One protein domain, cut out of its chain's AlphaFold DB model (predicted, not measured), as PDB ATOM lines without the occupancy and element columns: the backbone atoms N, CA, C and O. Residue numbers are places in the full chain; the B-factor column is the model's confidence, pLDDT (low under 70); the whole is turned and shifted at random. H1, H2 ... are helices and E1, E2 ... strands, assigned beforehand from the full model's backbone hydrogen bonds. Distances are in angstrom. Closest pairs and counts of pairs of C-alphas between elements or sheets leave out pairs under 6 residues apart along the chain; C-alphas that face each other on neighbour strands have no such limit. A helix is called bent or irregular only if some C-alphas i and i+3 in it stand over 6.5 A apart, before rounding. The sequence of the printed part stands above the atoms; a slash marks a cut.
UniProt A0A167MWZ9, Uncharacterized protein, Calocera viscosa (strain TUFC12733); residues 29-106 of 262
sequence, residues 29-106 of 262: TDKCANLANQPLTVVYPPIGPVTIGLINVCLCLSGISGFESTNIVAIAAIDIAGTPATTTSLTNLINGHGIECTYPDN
ATOM      1  N   THR A  29       8.855 -47.901  -2.385       94.25
ATOM      2  CA  THR A  29       8.796 -47.068  -1.186       94.25
ATOM      3  C   THR A  29       7.924 -45.858  -1.479       94.25
ATOM      4  O   THR A  29       8.049 -45.245  -2.539       94.25
ATOM      5  N   ASP A  30       7.043 -45.518  -0.546       97.00
ATOM      6  CA  ASP A  30       6.199 -44.323  -0.595       97.00
ATOM      7  C   ASP A  30       6.105 -43.709   0.806       97.00
ATOM      8  O   ASP A  30       6.399 -44.370   1.800       97.00
ATOM      9  N   LYS A  31       5.693 -42.447   0.913       97.81
ATOM     10  CA  LYS A  31       5.383 -41.827   2.200       97.81
ATOM     11  C   LYS A  31       3.888 -41.594   2.297       97.81
ATOM     12  O   LYS A  31       3.307 -40.925   1.443       97.81
ATOM     13  N   CYS A  32       3.280 -42.128   3.348       98.25
ATOM     14  CA  CYS A  32       1.835 -42.134   3.527       98.25
ATOM     15  C   CYS A  32       1.447 -41.560   4.883       98.25
ATOM     16  O   CYS A  32       2.111 -41.809   5.889       98.25
ATOM     17  N   ALA A  33       0.348 -40.813   4.921       98.25
ATOM     18  CA  ALA A  33      -0.167 -40.191   6.131       98.25
ATOM     19  C   ALA A  33      -1.678 -40.392   6.242       98.25
ATOM     20  O   ALA A  33      -2.417 -40.176   5.279       98.25
ATOM     21  N   ASN A  34      -2.153 -40.734   7.441       98.00
ATOM     22  CA  ASN A  34      -3.559 -40.550   7.772       98.00
ATOM     23  C   ASN A  34      -3.787 -39.070   8.114       98.00
ATOM     24  O   ASN A  34      -3.365 -38.598   9.168       98.00
ATOM     25  N   LEU A  35      -4.454 -38.348   7.216       97.75
ATOM     26  CA  LEU A  35      -4.731 -36.918   7.331       97.75
ATOM     27  C   LEU A  35      -6.122 -36.647   7.918       97.75
ATOM     28  O   LEU A  35      -6.734 -35.635   7.589       97.75
ATOM     29  N   ALA A  36      -6.642 -37.533   8.772       97.00
ATOM     30  CA  ALA A  36      -7.919 -37.331   9.446       97.00
ATOM     31  C   ALA A  36      -7.960 -35.989  10.199       97.00
ATOM     32  O   ALA A  36      -7.150 -35.734  11.095       97.00
ATOM     33  N   ASN A  37      -8.930 -35.149   9.834       96.88
ATOM     34  CA  ASN A  37      -9.164 -33.810  10.380       96.88
ATOM     35  C   ASN A  37      -7.985 -32.835  10.217       96.88
ATOM     36  O   ASN A  37      -7.879 -31.877  10.985       96.88
ATOM     37  N   GLN A  38      -7.104 -33.048   9.235       98.00
ATOM     38  CA  GLN A  38      -5.997 -32.124   8.979       98.00
ATOM     39  C   GLN A  38      -6.443 -30.969   8.071       98.00
ATOM     40  O   GLN A  38      -7.086 -31.216   7.048       98.00
ATOM     41  N   PRO A  39      -6.117 -29.707   8.400       98.19
ATOM     42  CA  PRO A  39      -6.463 -28.569   7.558       98.19
ATOM     43  C   PRO A  39      -5.581 -28.518   6.304       98.19
ATOM     44  O   PRO A  39      -4.352 -28.498   6.398       98.19
ATOM     45  N   LEU A  40      -6.199 -28.420   5.125       98.38
ATOM     46  CA  LEU A  40      -5.489 -28.078   3.895       98.38
ATOM     47  C   LEU A  40      -5.324 -26.562   3.810       98.38
ATOM     48  O   LEU A  40      -6.279 -25.839   3.522       98.38
ATOM     49  N   THR A  41      -4.100 -26.096   4.043       98.25
ATOM     50  CA  THR A  41      -3.727 -24.683   3.929       98.25
ATOM     51  C   THR A  41      -2.806 -24.487   2.733       98.25
ATOM     52  O   THR A  41      -1.745 -25.107   2.653       98.25
ATOM     53  N   VAL A  42      -3.194 -23.611   1.810       97.75
ATOM     54  CA  VAL A  42      -2.400 -23.232   0.629       97.75
ATOM     55  C   VAL A  42      -1.894 -21.803   0.764       97.75
ATOM     56  O   VAL A  42      -2.538 -20.971   1.398       97.75
ATOM     57  N   VAL A  43      -0.730 -21.508   0.189       96.56
ATOM     58  CA  VAL A  43      -0.175 -20.148   0.174       96.56
ATOM     59  C   VAL A  43      -0.594 -19.460  -1.120       96.56
ATOM     60  O   VAL A  43      -0.164 -19.859  -2.199       96.56
ATOM     61  N   TYR A  44      -1.405 -18.412  -1.004       95.19
ATOM     62  CA  TYR A  44      -1.809 -17.567  -2.122       95.19
ATOM     63  C   TYR A  44      -1.057 -16.227  -2.034       95.19
ATOM     64  O   TYR A  44      -1.319 -15.456  -1.109       95.19
ATOM     65  N   PRO A  45      -0.112 -15.919  -2.946       91.44
ATOM     66  CA  PRO A  45       0.833 -14.804  -2.793       91.44
ATOM     67  C   PRO A  45       0.248 -13.428  -2.412       91.44
ATOM     68  O   PRO A  45       0.900 -12.722  -1.645       91.44
ATOM     69  N   PRO A  46      -0.953 -13.022  -2.874       93.25
ATOM     70  CA  PRO A  46      -1.538 -11.731  -2.500       93.25
ATOM     71  C   PRO A  46      -2.079 -11.656  -1.064       93.25
ATOM     72  O   PRO A  46      -2.239 -10.555  -0.547       93.25
ATOM     73  N   ILE A  47      -2.415 -12.792  -0.438       93.69
ATOM     74  CA  ILE A  47      -3.183 -12.840   0.827       93.69
ATOM     75  C   ILE A  47      -2.442 -13.634   1.919       93.69
ATOM     76  O   ILE A  47      -2.663 -13.413   3.107       93.69
ATOM     77  N   GLY A  48      -1.520 -14.521   1.539       95.69
ATOM     78  CA  GLY A  48      -0.799 -15.407   2.450       95.69
ATOM     79  C   GLY A  48      -1.460 -16.789   2.575       95.69
ATOM     80  O   GLY A  48      -2.049 -17.273   1.603       95.69
ATOM     81  N   PRO A  49      -1.310 -17.480   3.720       97.50
ATOM     82  CA  PRO A  49      -1.881 -18.808   3.925       97.50
ATOM     83  C   PRO A  49      -3.408 -18.747   4.064       97.50
ATOM     84  O   PRO A  49      -3.934 -18.014   4.899       97.50
ATOM     85  N   VAL A  50      -4.118 -19.557   3.280       97.81
ATOM     86  CA  VAL A  50      -5.579 -19.699   3.317       97.81
ATOM     87  C   VAL A  50      -5.927 -21.159   3.583       97.81
ATOM     88  O   VAL A  50      -5.498 -22.050   2.848       97.81
ATOM     89  N   THR A  51      -6.705 -21.413   4.635       98.19
ATOM     90  CA  THR A  51      -7.234 -22.750   4.931       98.19
ATOM     91  C   THR A  51      -8.503 -22.985   4.129       98.19
ATOM     92  O   THR A  51      -9.488 -22.271   4.294       98.19
ATOM     93  N   ILE A  52      -8.473 -23.999   3.269       98.12
ATOM     94  CA  ILE A  52      -9.574 -24.319   2.355       98.12
ATOM     95  C   ILE A  52     -10.621 -25.192   3.043       98.12
ATOM     96  O   ILE A  52     -11.822 -24.998   2.876       98.12
ATOM     97  N   GLY A  53     -10.170 -26.152   3.847       98.12
ATOM     98  CA  GLY A  53     -11.042 -27.070   4.564       98.12
ATOM     99  C   GLY A  53     -10.259 -28.158   5.281       98.12
ATOM    100  O   GLY A  53      -9.030 -28.202   5.221       98.12
ATOM    101  N   LEU A  54     -10.982 -29.041   5.967       98.19
ATOM    102  CA  LEU A  54     -10.404 -30.232   6.583       98.19
ATOM    103  C   LEU A  54     -10.395 -31.382   5.577       98.19
ATOM    104  O   LEU A  54     -11.391 -31.636   4.900       98.19
ATOM    105  N   ILE A  55      -9.285 -32.105   5.521       97.25
ATOM    106  CA  ILE A  55      -9.185 -33.383   4.830       97.25
ATOM    107  C   ILE A  55      -9.485 -34.490   5.845       97.25
ATOM    108  O   ILE A  55      -9.167 -34.379   7.027       97.25
ATOM    109  N   ASN A  56     -10.136 -35.560   5.393       96.81
ATOM    110  CA  ASN A  56     -10.368 -36.750   6.204       96.81
ATOM    111  C   ASN A  56     -10.111 -38.014   5.378       96.81
ATOM    112  O   ASN A  56     -11.030 -38.741   5.008       96.81
ATOM    113  N   VAL A  57      -8.849 -38.210   5.001       97.38
ATOM    114  CA  VAL A  57      -8.413 -39.293   4.115       97.38
ATOM    115  C   VAL A  57      -7.026 -39.772   4.531       97.38
ATOM    116  O   VAL A  57      -6.253 -39.019   5.119       97.38
ATOM    117  N   CYS A  58      -6.692 -41.007   4.186       98.06
ATOM    118  CA  CYS A  58      -5.310 -41.461   4.184       98.06
ATOM    119  C   CYS A  58      -4.737 -41.260   2.778       98.06
ATOM    120  O   CYS A  58      -5.341 -41.723   1.809       98.06
ATOM    121  N   LEU A  59      -3.609 -40.558   2.656       97.81
ATOM    122  CA  LEU A  59      -2.999 -40.214   1.371       97.81
ATOM    123  C   LEU A  59      -1.498 -40.512   1.367       97.81
ATOM    124  O   LEU A  59      -0.798 -40.225   2.339       97.81
ATOM    125  N   CYS A  60      -1.014 -41.050   0.249       98.00
ATOM    126  CA  CYS A  60       0.408 -41.228  -0.034       98.00
ATOM    127  C   CYS A  60       0.887 -40.225  -1.085       98.00
ATOM    128  O   CYS A  60       0.068 -39.710  -1.851       98.00
ATOM    129  N   LEU A  61       2.198 -39.970  -1.160       97.25
ATOM    130  CA  LEU A  61       2.761 -39.036  -2.143       97.25
ATOM    131  C   LEU A  61       2.426 -39.454  -3.579       97.25
ATOM    132  O   LEU A  61       2.038 -38.609  -4.385       97.25
ATOM    133  N   SER A  62       2.490 -40.754  -3.887       95.88
ATOM    134  CA  SER A  62       2.124 -41.266  -5.218       95.88
ATOM    135  C   SER A  62       0.649 -41.045  -5.585       95.88
ATOM    136  O   SER A  62       0.309 -40.997  -6.767       95.88
ATOM    137  N   GLY A  63      -0.228 -40.879  -4.591       96.06
ATOM    138  CA  GLY A  63      -1.670 -40.711  -4.772       96.06
ATOM    139  C   GLY A  63      -2.139 -39.261  -4.916       96.06
ATOM    140  O   GLY A  63      -3.330 -39.049  -5.146       96.06
ATOM    141  N   ILE A  64      -1.252 -38.264  -4.779       97.56
ATOM    142  CA  ILE A  64      -1.641 -36.842  -4.751       97.56
ATOM    143  C   ILE A  64      -2.398 -36.433  -6.020       97.56
ATOM    144  O   ILE A  64      -3.466 -35.838  -5.914       97.56
ATOM    145  N   SER A  65      -1.913 -36.798  -7.208       96.81
ATOM    146  CA  SER A  65      -2.553 -36.412  -8.478       96.81
ATOM    147  C   SER A  65      -3.974 -36.978  -8.629       96.81
ATOM    148  O   SER A  65      -4.890 -36.300  -9.100       96.81
ATOM    149  N   GLY A  66      -4.192 -38.216  -8.177       96.06
ATOM    150  CA  GLY A  66      -5.522 -38.824  -8.124       96.06
ATOM    151  C   GLY A  66      -6.439 -38.125  -7.115       96.06
ATOM    152  O   GLY A  66      -7.616 -37.900  -7.390       96.06
ATOM    153  N   PHE A  67      -5.902 -37.724  -5.963       97.50
ATOM    154  CA  PHE A  67      -6.655 -36.996  -4.942       97.50
ATOM    155  C   PHE A  67      -7.059 -35.588  -5.403       97.50
ATOM    156  O   PHE A  67      -8.210 -35.190  -5.229       97.50
ATOM    157  N   GLU A  68      -6.148 -34.867  -6.054       98.12
ATOM    158  CA  GLU A  68      -6.370 -33.529  -6.617       98.12
ATOM    159  C   GLU A  68      -7.497 -33.484  -7.657       98.12
ATOM    160  O   GLU A  68      -8.183 -32.473  -7.774       98.12
ATOM    161  N   SER A  69      -7.732 -34.585  -8.378       97.62
ATOM    162  CA  SER A  69      -8.791 -34.675  -9.393       97.62
ATOM    163  C   SER A  69     -10.145 -35.151  -8.860       97.62
ATOM    164  O   SER A  69     -11.146 -35.045  -9.565       97.62
ATOM    165  N   THR A  70     -10.206 -35.679  -7.634       97.50
ATOM    166  CA  THR A  70     -11.413 -36.348  -7.109       97.50
ATOM    167  C   THR A  70     -11.937 -35.759  -5.802       97.50
ATOM    168  O   THR A  70     -13.121 -35.905  -5.499       97.50
ATOM    169  N   ASN A  71     -11.099 -35.084  -5.014       98.12
ATOM    170  CA  ASN A  71     -11.493 -34.545  -3.719       98.12
ATOM    171  C   ASN A  71     -11.920 -33.076  -3.805       98.12
ATOM    172  O   ASN A  71     -11.152 -32.219  -4.226       98.12
ATOM    173  N   ILE A  72     -13.119 -32.768  -3.302       97.94
ATOM    174  CA  ILE A  72     -13.699 -31.419  -3.365       97.94
ATOM    175  C   ILE A  72     -12.853 -30.335  -2.672       97.94
ATOM    176  O   ILE A  72     -12.823 -29.203  -3.143       97.94
ATOM    177  N   VAL A  73     -12.144 -30.663  -1.583       98.31
ATOM    178  CA  VAL A  73     -11.301 -29.700  -0.850       98.31
ATOM    179  C   VAL A  73     -10.015 -29.432  -1.628       98.31
ATOM    180  O   VAL A  73      -9.573 -28.288  -1.702       98.31
ATOM    181  N   ALA A  74      -9.437 -30.465  -2.247       98.31
ATOM    182  CA  ALA A  74      -8.268 -30.312  -3.107       98.31
ATOM    183  C   ALA A  74      -8.602 -29.534  -4.389       98.31
ATOM    184  O   ALA A  74      -7.864 -28.620  -4.741       98.31
ATOM    185  N   ILE A  75      -9.735 -29.826  -5.033       98.56
ATOM    186  CA  ILE A  75     -10.209 -29.091  -6.217       98.56
ATOM    187  C   ILE A  75     -10.398 -27.604  -5.880       98.56
ATOM    188  O   ILE A  75      -9.856 -26.749  -6.572       98.56
ATOM    189  N   ALA A  76     -11.059 -27.282  -4.761       98.19
ATOM    190  CA  ALA A  76     -11.218 -25.893  -4.323       98.19
ATOM    191  C   ALA A  76      -9.873 -25.202  -4.024       98.19
ATOM    192  O   ALA A  76      -9.697 -24.017  -4.311       98.19
ATOM    193  N   ALA A  77      -8.901 -25.931  -3.469       98.12
ATOM    194  CA  ALA A  77      -7.556 -25.411  -3.242       98.12
ATOM    195  C   ALA A  77      -6.834 -25.091  -4.561       98.12
ATOM    196  O   ALA A  77      -6.182 -24.048  -4.663       98.12
ATOM    197  N   ILE A  78      -7.005 -25.943  -5.577       98.25
ATOM    198  CA  ILE A  78      -6.471 -25.737  -6.928       98.25
ATOM    199  C   ILE A  78      -7.113 -24.517  -7.584       98.25
ATOM    200  O   ILE A  78      -6.388 -23.699  -8.145       98.25
ATOM    201  N   ASP A  79      -8.429 -24.346  -7.468       97.56
ATOM    202  CA  ASP A  79      -9.133 -23.189  -8.034       97.56
ATOM    203  C   ASP A  79      -8.657 -21.855  -7.427       97.56
ATOM    204  O   ASP A  79      -8.657 -20.825  -8.099       97.56
ATOM    205  N   ILE A  80      -8.215 -21.866  -6.163       96.81
ATOM    206  CA  ILE A  80      -7.764 -20.667  -5.440       96.81
ATOM    207  C   ILE A  80      -6.269 -20.392  -5.646       96.81
ATOM    208  O   ILE A  80      -5.880 -19.257  -5.926       96.81
ATOM    209  N   ALA A  81      -5.416 -21.401  -5.464       97.44
ATOM    210  CA  ALA A  81      -3.961 -21.234  -5.399       97.44
ATOM    211  C   ALA A  81      -3.199 -21.901  -6.560       97.44
ATOM    212  O   ALA A  81      -1.988 -21.717  -6.689       97.44
ATOM    213  N   GLY A  82      -3.891 -22.650  -7.417       97.56
ATOM    214  CA  GLY A  82      -3.310 -23.437  -8.499       97.56
ATOM    215  C   GLY A  82      -2.798 -24.808  -8.049       97.56
ATOM    216  O   GLY A  82      -2.552 -25.067  -6.866       97.56
ATOM    217  N   THR A  83      -2.596 -25.696  -9.026       97.69
ATOM    218  CA  THR A  83      -2.070 -27.052  -8.803       97.69
ATOM    219  C   THR A  83      -0.717 -27.048  -8.092       97.69
ATOM    220  O   THR A  83      -0.624 -27.699  -7.058       97.69
ATOM    221  N   PRO A  84       0.306 -26.268  -8.512       97.88
ATOM    222  CA  PRO A  84       1.623 -26.339  -7.877       97.88
ATOM    223  C   PRO A  84       1.596 -26.026  -6.376       97.88
ATOM    224  O   PRO A  84       2.194 -26.749  -5.585       97.88
ATOM    225  N   ALA A  85       0.866 -24.981  -5.968       97.56
ATOM    226  CA  ALA A  85       0.748 -24.613  -4.559       97.56
ATOM    227  C   ALA A  85      -0.003 -25.686  -3.752       97.56
ATOM    228  O   ALA A  85       0.403 -26.012  -2.636       97.56
ATOM    229  N   THR A  86      -1.058 -26.267  -4.331       98.19
ATOM    230  CA  THR A  86      -1.841 -27.336  -3.694       98.19
ATOM    231  C   THR A  86      -1.016 -28.610  -3.516       98.19
ATOM    232  O   THR A  86      -0.954 -29.140  -2.404       98.19
ATOM    233  N   THR A  87      -0.299 -29.048  -4.557       98.31
ATOM    234  CA  THR A  87       0.591 -30.216  -4.509       98.31
ATOM    235  C   THR A  87       1.683 -30.031  -3.457       98.31
ATOM    236  O   THR A  87       1.946 -30.948  -2.675       98.31
ATOM    237  N   THR A  88       2.297 -28.844  -3.376       98.06
ATOM    238  CA  THR A  88       3.298 -28.525  -2.345       98.06
ATOM    239  C   THR A  88       2.702 -28.603  -0.940       98.06
ATOM    240  O   THR A  88       3.302 -29.217  -0.058       98.06
ATOM    241  N   SER A  89       1.515 -28.035  -0.715       98.31
ATOM    242  CA  SER A  89       0.842 -28.102   0.586       98.31
ATOM    243  C   SER A  89       0.483 -29.532   0.997       98.31
ATOM    244  O   SER A  89       0.752 -29.920   2.134       98.31
ATOM    245  N   LEU A  90      -0.059 -30.343   0.082       98.50
ATOM    246  CA  LEU A  90      -0.357 -31.759   0.334       98.50
ATOM    247  C   LEU A  90       0.915 -32.561   0.623       98.50
ATOM    248  O   LEU A  90       0.960 -33.327   1.584       98.50
ATOM    249  N   THR A  91       1.974 -32.331  -0.155       98.44
ATOM    250  CA  THR A  91       3.289 -32.952   0.053       98.44
ATOM    251  C   THR A  91       3.844 -32.613   1.434       98.44
ATOM    252  O   THR A  91       4.333 -33.496   2.136       98.44
ATOM    253  N   ASN A  92       3.739 -31.354   1.864       98.31
ATOM    254  CA  ASN A  92       4.187 -30.923   3.187       98.31
ATOM    255  C   ASN A  92       3.366 -31.562   4.315       98.31
ATOM    256  O   ASN A  92       3.953 -32.009   5.299       98.31
ATOM    257  N   LEU A  93       2.039 -31.665   4.163       98.12
ATOM    258  CA  LEU A  93       1.179 -32.365   5.125       98.12
ATOM    259  C   LEU A  93       1.571 -33.842   5.258       98.12
ATOM    260  O   LEU A  93       1.773 -34.330   6.370       98.12
ATOM    261  N   ILE A  94       1.746 -34.543   4.136       98.44
ATOM    262  CA  ILE A  94       2.177 -35.948   4.135       98.44
ATOM    263  C   ILE A  94       3.585 -36.079   4.723       98.44
ATOM    264  O   ILE A  94       3.852 -36.995   5.493       98.44
ATOM    265  N   ASN A  95       4.497 -35.152   4.431       97.88
ATOM    266  CA  ASN A  95       5.840 -35.192   4.995       97.88
ATOM    267  C   ASN A  95       5.876 -34.935   6.506       97.88
ATOM    268  O   ASN A  95       6.720 -35.531   7.177       97.88
ATOM    269  N   GLY A  96       4.988 -34.081   7.021       97.88
ATOM    270  CA  GLY A  96       4.906 -33.733   8.440       97.88
ATOM    271  C   GLY A  96       4.183 -34.769   9.302       97.88
ATOM    272  O   GLY A  96       4.540 -34.939  10.464       97.88
ATOM    273  N   HIS A  97       3.198 -35.477   8.741       97.50
ATOM    274  CA  HIS A  97       2.370 -36.445   9.477       97.50
ATOM    275  C   HIS A  97       2.570 -37.902   9.049       97.50
ATOM    276  O   HIS A  97       2.030 -38.810   9.680       97.50
ATOM    277  N   GLY A  98       3.287 -38.133   7.955       97.00
ATOM    278  CA  GLY A  98       3.402 -39.444   7.335       97.00
ATOM    279  C   GLY A  98       4.596 -40.255   7.797       97.00
ATOM    280  O   GLY A  98       5.583 -39.741   8.324       97.00
ATOM    281  N   ILE A  99       4.504 -41.543   7.508       97.94
ATOM    282  CA  ILE A  99       5.543 -42.544   7.720       97.94
ATOM    283  C   ILE A  99       6.020 -43.073   6.369       97.94
ATOM    284  O   ILE A  99       5.268 -43.082   5.393       97.94
ATOM    285  N   GLU A 100       7.290 -43.464   6.308       97.81
ATOM    286  CA  GLU A 100       7.859 -44.115   5.131       97.81
ATOM    287  C   GLU A 100       7.413 -45.580   5.108       97.81
ATOM    288  O   GLU A 100       7.596 -46.319   6.076       97.81
ATOM    289  N   CYS A 101       6.778 -45.971   4.011       97.25
ATOM    290  CA  CYS A 101       6.207 -47.283   3.783       97.25
ATOM    291  C   CYS A 101       7.035 -48.011   2.736       97.25
ATOM    292  O   CYS A 101       7.210 -47.511   1.627       97.25
ATOM    293  N   THR A 102       7.490 -49.214   3.070       96.88
ATOM    294  CA  THR A 102       8.136 -50.121   2.120       96.88
ATOM    295  C   THR A 102       7.199 -51.283   1.868       96.88
ATOM    296  O   THR A 102       6.829 -51.993   2.802       96.88
ATOM    297  N   TYR A 103       6.810 -51.467   0.613       95.19
ATOM    298  CA  TYR A 103       5.897 -52.532   0.226       95.19
ATOM    299  C   TYR A 103       6.666 -53.746  -0.297       95.19
ATOM    300  O   TYR A 103       7.684 -53.571  -0.980       95.19
ATOM    301  N   PRO A 104       6.193 -54.969   0.006       95.56
ATOM    302  CA  PRO A 104       6.787 -56.175  -0.544       95.56
ATOM    303  C   PRO A 104       6.536 -56.266  -2.053       95.56
ATOM    304  O   PRO A 104       5.709 -55.550  -2.628       95.56
ATOM    305  N   ASP A 105       7.246 -57.182  -2.703       92.81
ATOM    306  CA  ASP A 105       7.042 -57.465  -4.119       92.81
ATOM    307  C   ASP A 105       5.610 -57.936  -4.388       92.81
ATOM    308  O   ASP A 105       4.991 -58.600  -3.558       92.81
ATOM    309  N   ASN A 106       5.084 -57.614  -5.572       93.69
ATOM    310  CA  ASN A 106       3.706 -57.932  -5.964       93.69
ATOM    311  C   ASN A 106       2.644 -57.374  -5.002       93.69
ATOM    312  O   ASN A 106       1.558 -57.940  -4.881       93.69
TER     313      ASN A 106
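This is residues 29 to 106 of the 262 residues of an uncharacterized protein of Calocera viscosa (strain TUFC12733) (UniProt A0A167MWZ9). A ribbon of strands, the hairpin E2 and E3 at one end and E1 beside E4 at the other, arches over a helical part in which H3 is nearest the middle and packs on E2, E1 and E4. H2 packs on the hairpin, H1 sits beside E1 and E4, and E5 lies beside E1 at the end opposite the hairpin's turn. The printed part has 78 residues, with three named helices and five named strands in the order E1 E2 E3 E4 H1 H2 H3 E5; its class is mixed, helices and strands. The sheets E4 - E1 - E5 and E2 - E3 are both antiparallel. The whole is compact, with a radius of gyration of the C-alphas of 12.7 A, and spans 46 by 21 by 19 A.

E1, residues 29 to 34, is the inner strand of a sheet that is only just strongly twisted, its C-alphas up to 4.1 A off the best plane. Its pairing is staggered: residues 29 to 32 pair with E5, residues 99 to 103, where N 30 and O 101 are 3.0 A apart, and residues 32 to 34 with E4, residues 58 to 60, where N 33 and O 59 are 2.9 A apart. E2, residues 38 to 44, and E3, residues 48 to 55, form an antiparallel hairpin, with N 40 and O 53 2.8 A apart; E3 bends by 51 degrees at residue 52. H1, residues 61 to 70, stands at the level of the sheet E4 E1 E5, but only just, at a height of 3.7 A. H2, residues 72 to 81, and H1 touch only at the corner, closest at the C-alphas of Glu 68 and Ala 74, 5.1 A, about perpendicular at 87 degrees. The closest C-alphas of H2 and E3 are those of Val 73 and Gly 53, 6.0 A. H3, residues 83 to 97, is on one face of the sheet E4 E1 E5, making two layers, helix and sheet; its height over the sheet is 10.5 A, and it lies over E4 and E1. It runs across the strands, at 77 degrees to E1 on the local plane. The closest C-alphas of H3 and E2 are those of Ser 89 and Val 42, 5.9 A. H3 and H1 touch at Thr 91 and Leu 61, their closest C-alphas, 6.5 A, at a steep tilt of 49 degrees, opposite ways. With residues 83 to 86 alone H3 touches H2, closest at the C-alphas of Thr 86 and Ile 78, 5.9 A. In H2 and H3 every O i to N i+4 pair is within hydrogen-bond range; in H1 4 of 6 are.

E1 begins at C-alpha 29 (8.796, -47.068, -1.186) and is 16.6 A long; E2 is 18.8 A and E3 20.0 A, while E4 is short. H1 is 15.3 A long and irregular, with C-alphas 62 and 65 7.5 A apart; H2 is 14.2 A. H3 is 21.0 A long and begins at C-alpha 83 (-2.070, -27.052, -8.803). E5, 12.5 A, ends at C-alpha 103 (5.897, -52.532, 0.226).

The C-alphas farthest apart are those of Pro 46 and Asn 106, 46.6 A. The printed part has no cut, and its links between named elements are tight. The mean pLDDT of the printed part of this model is 97.3, and no printed residue is under 70.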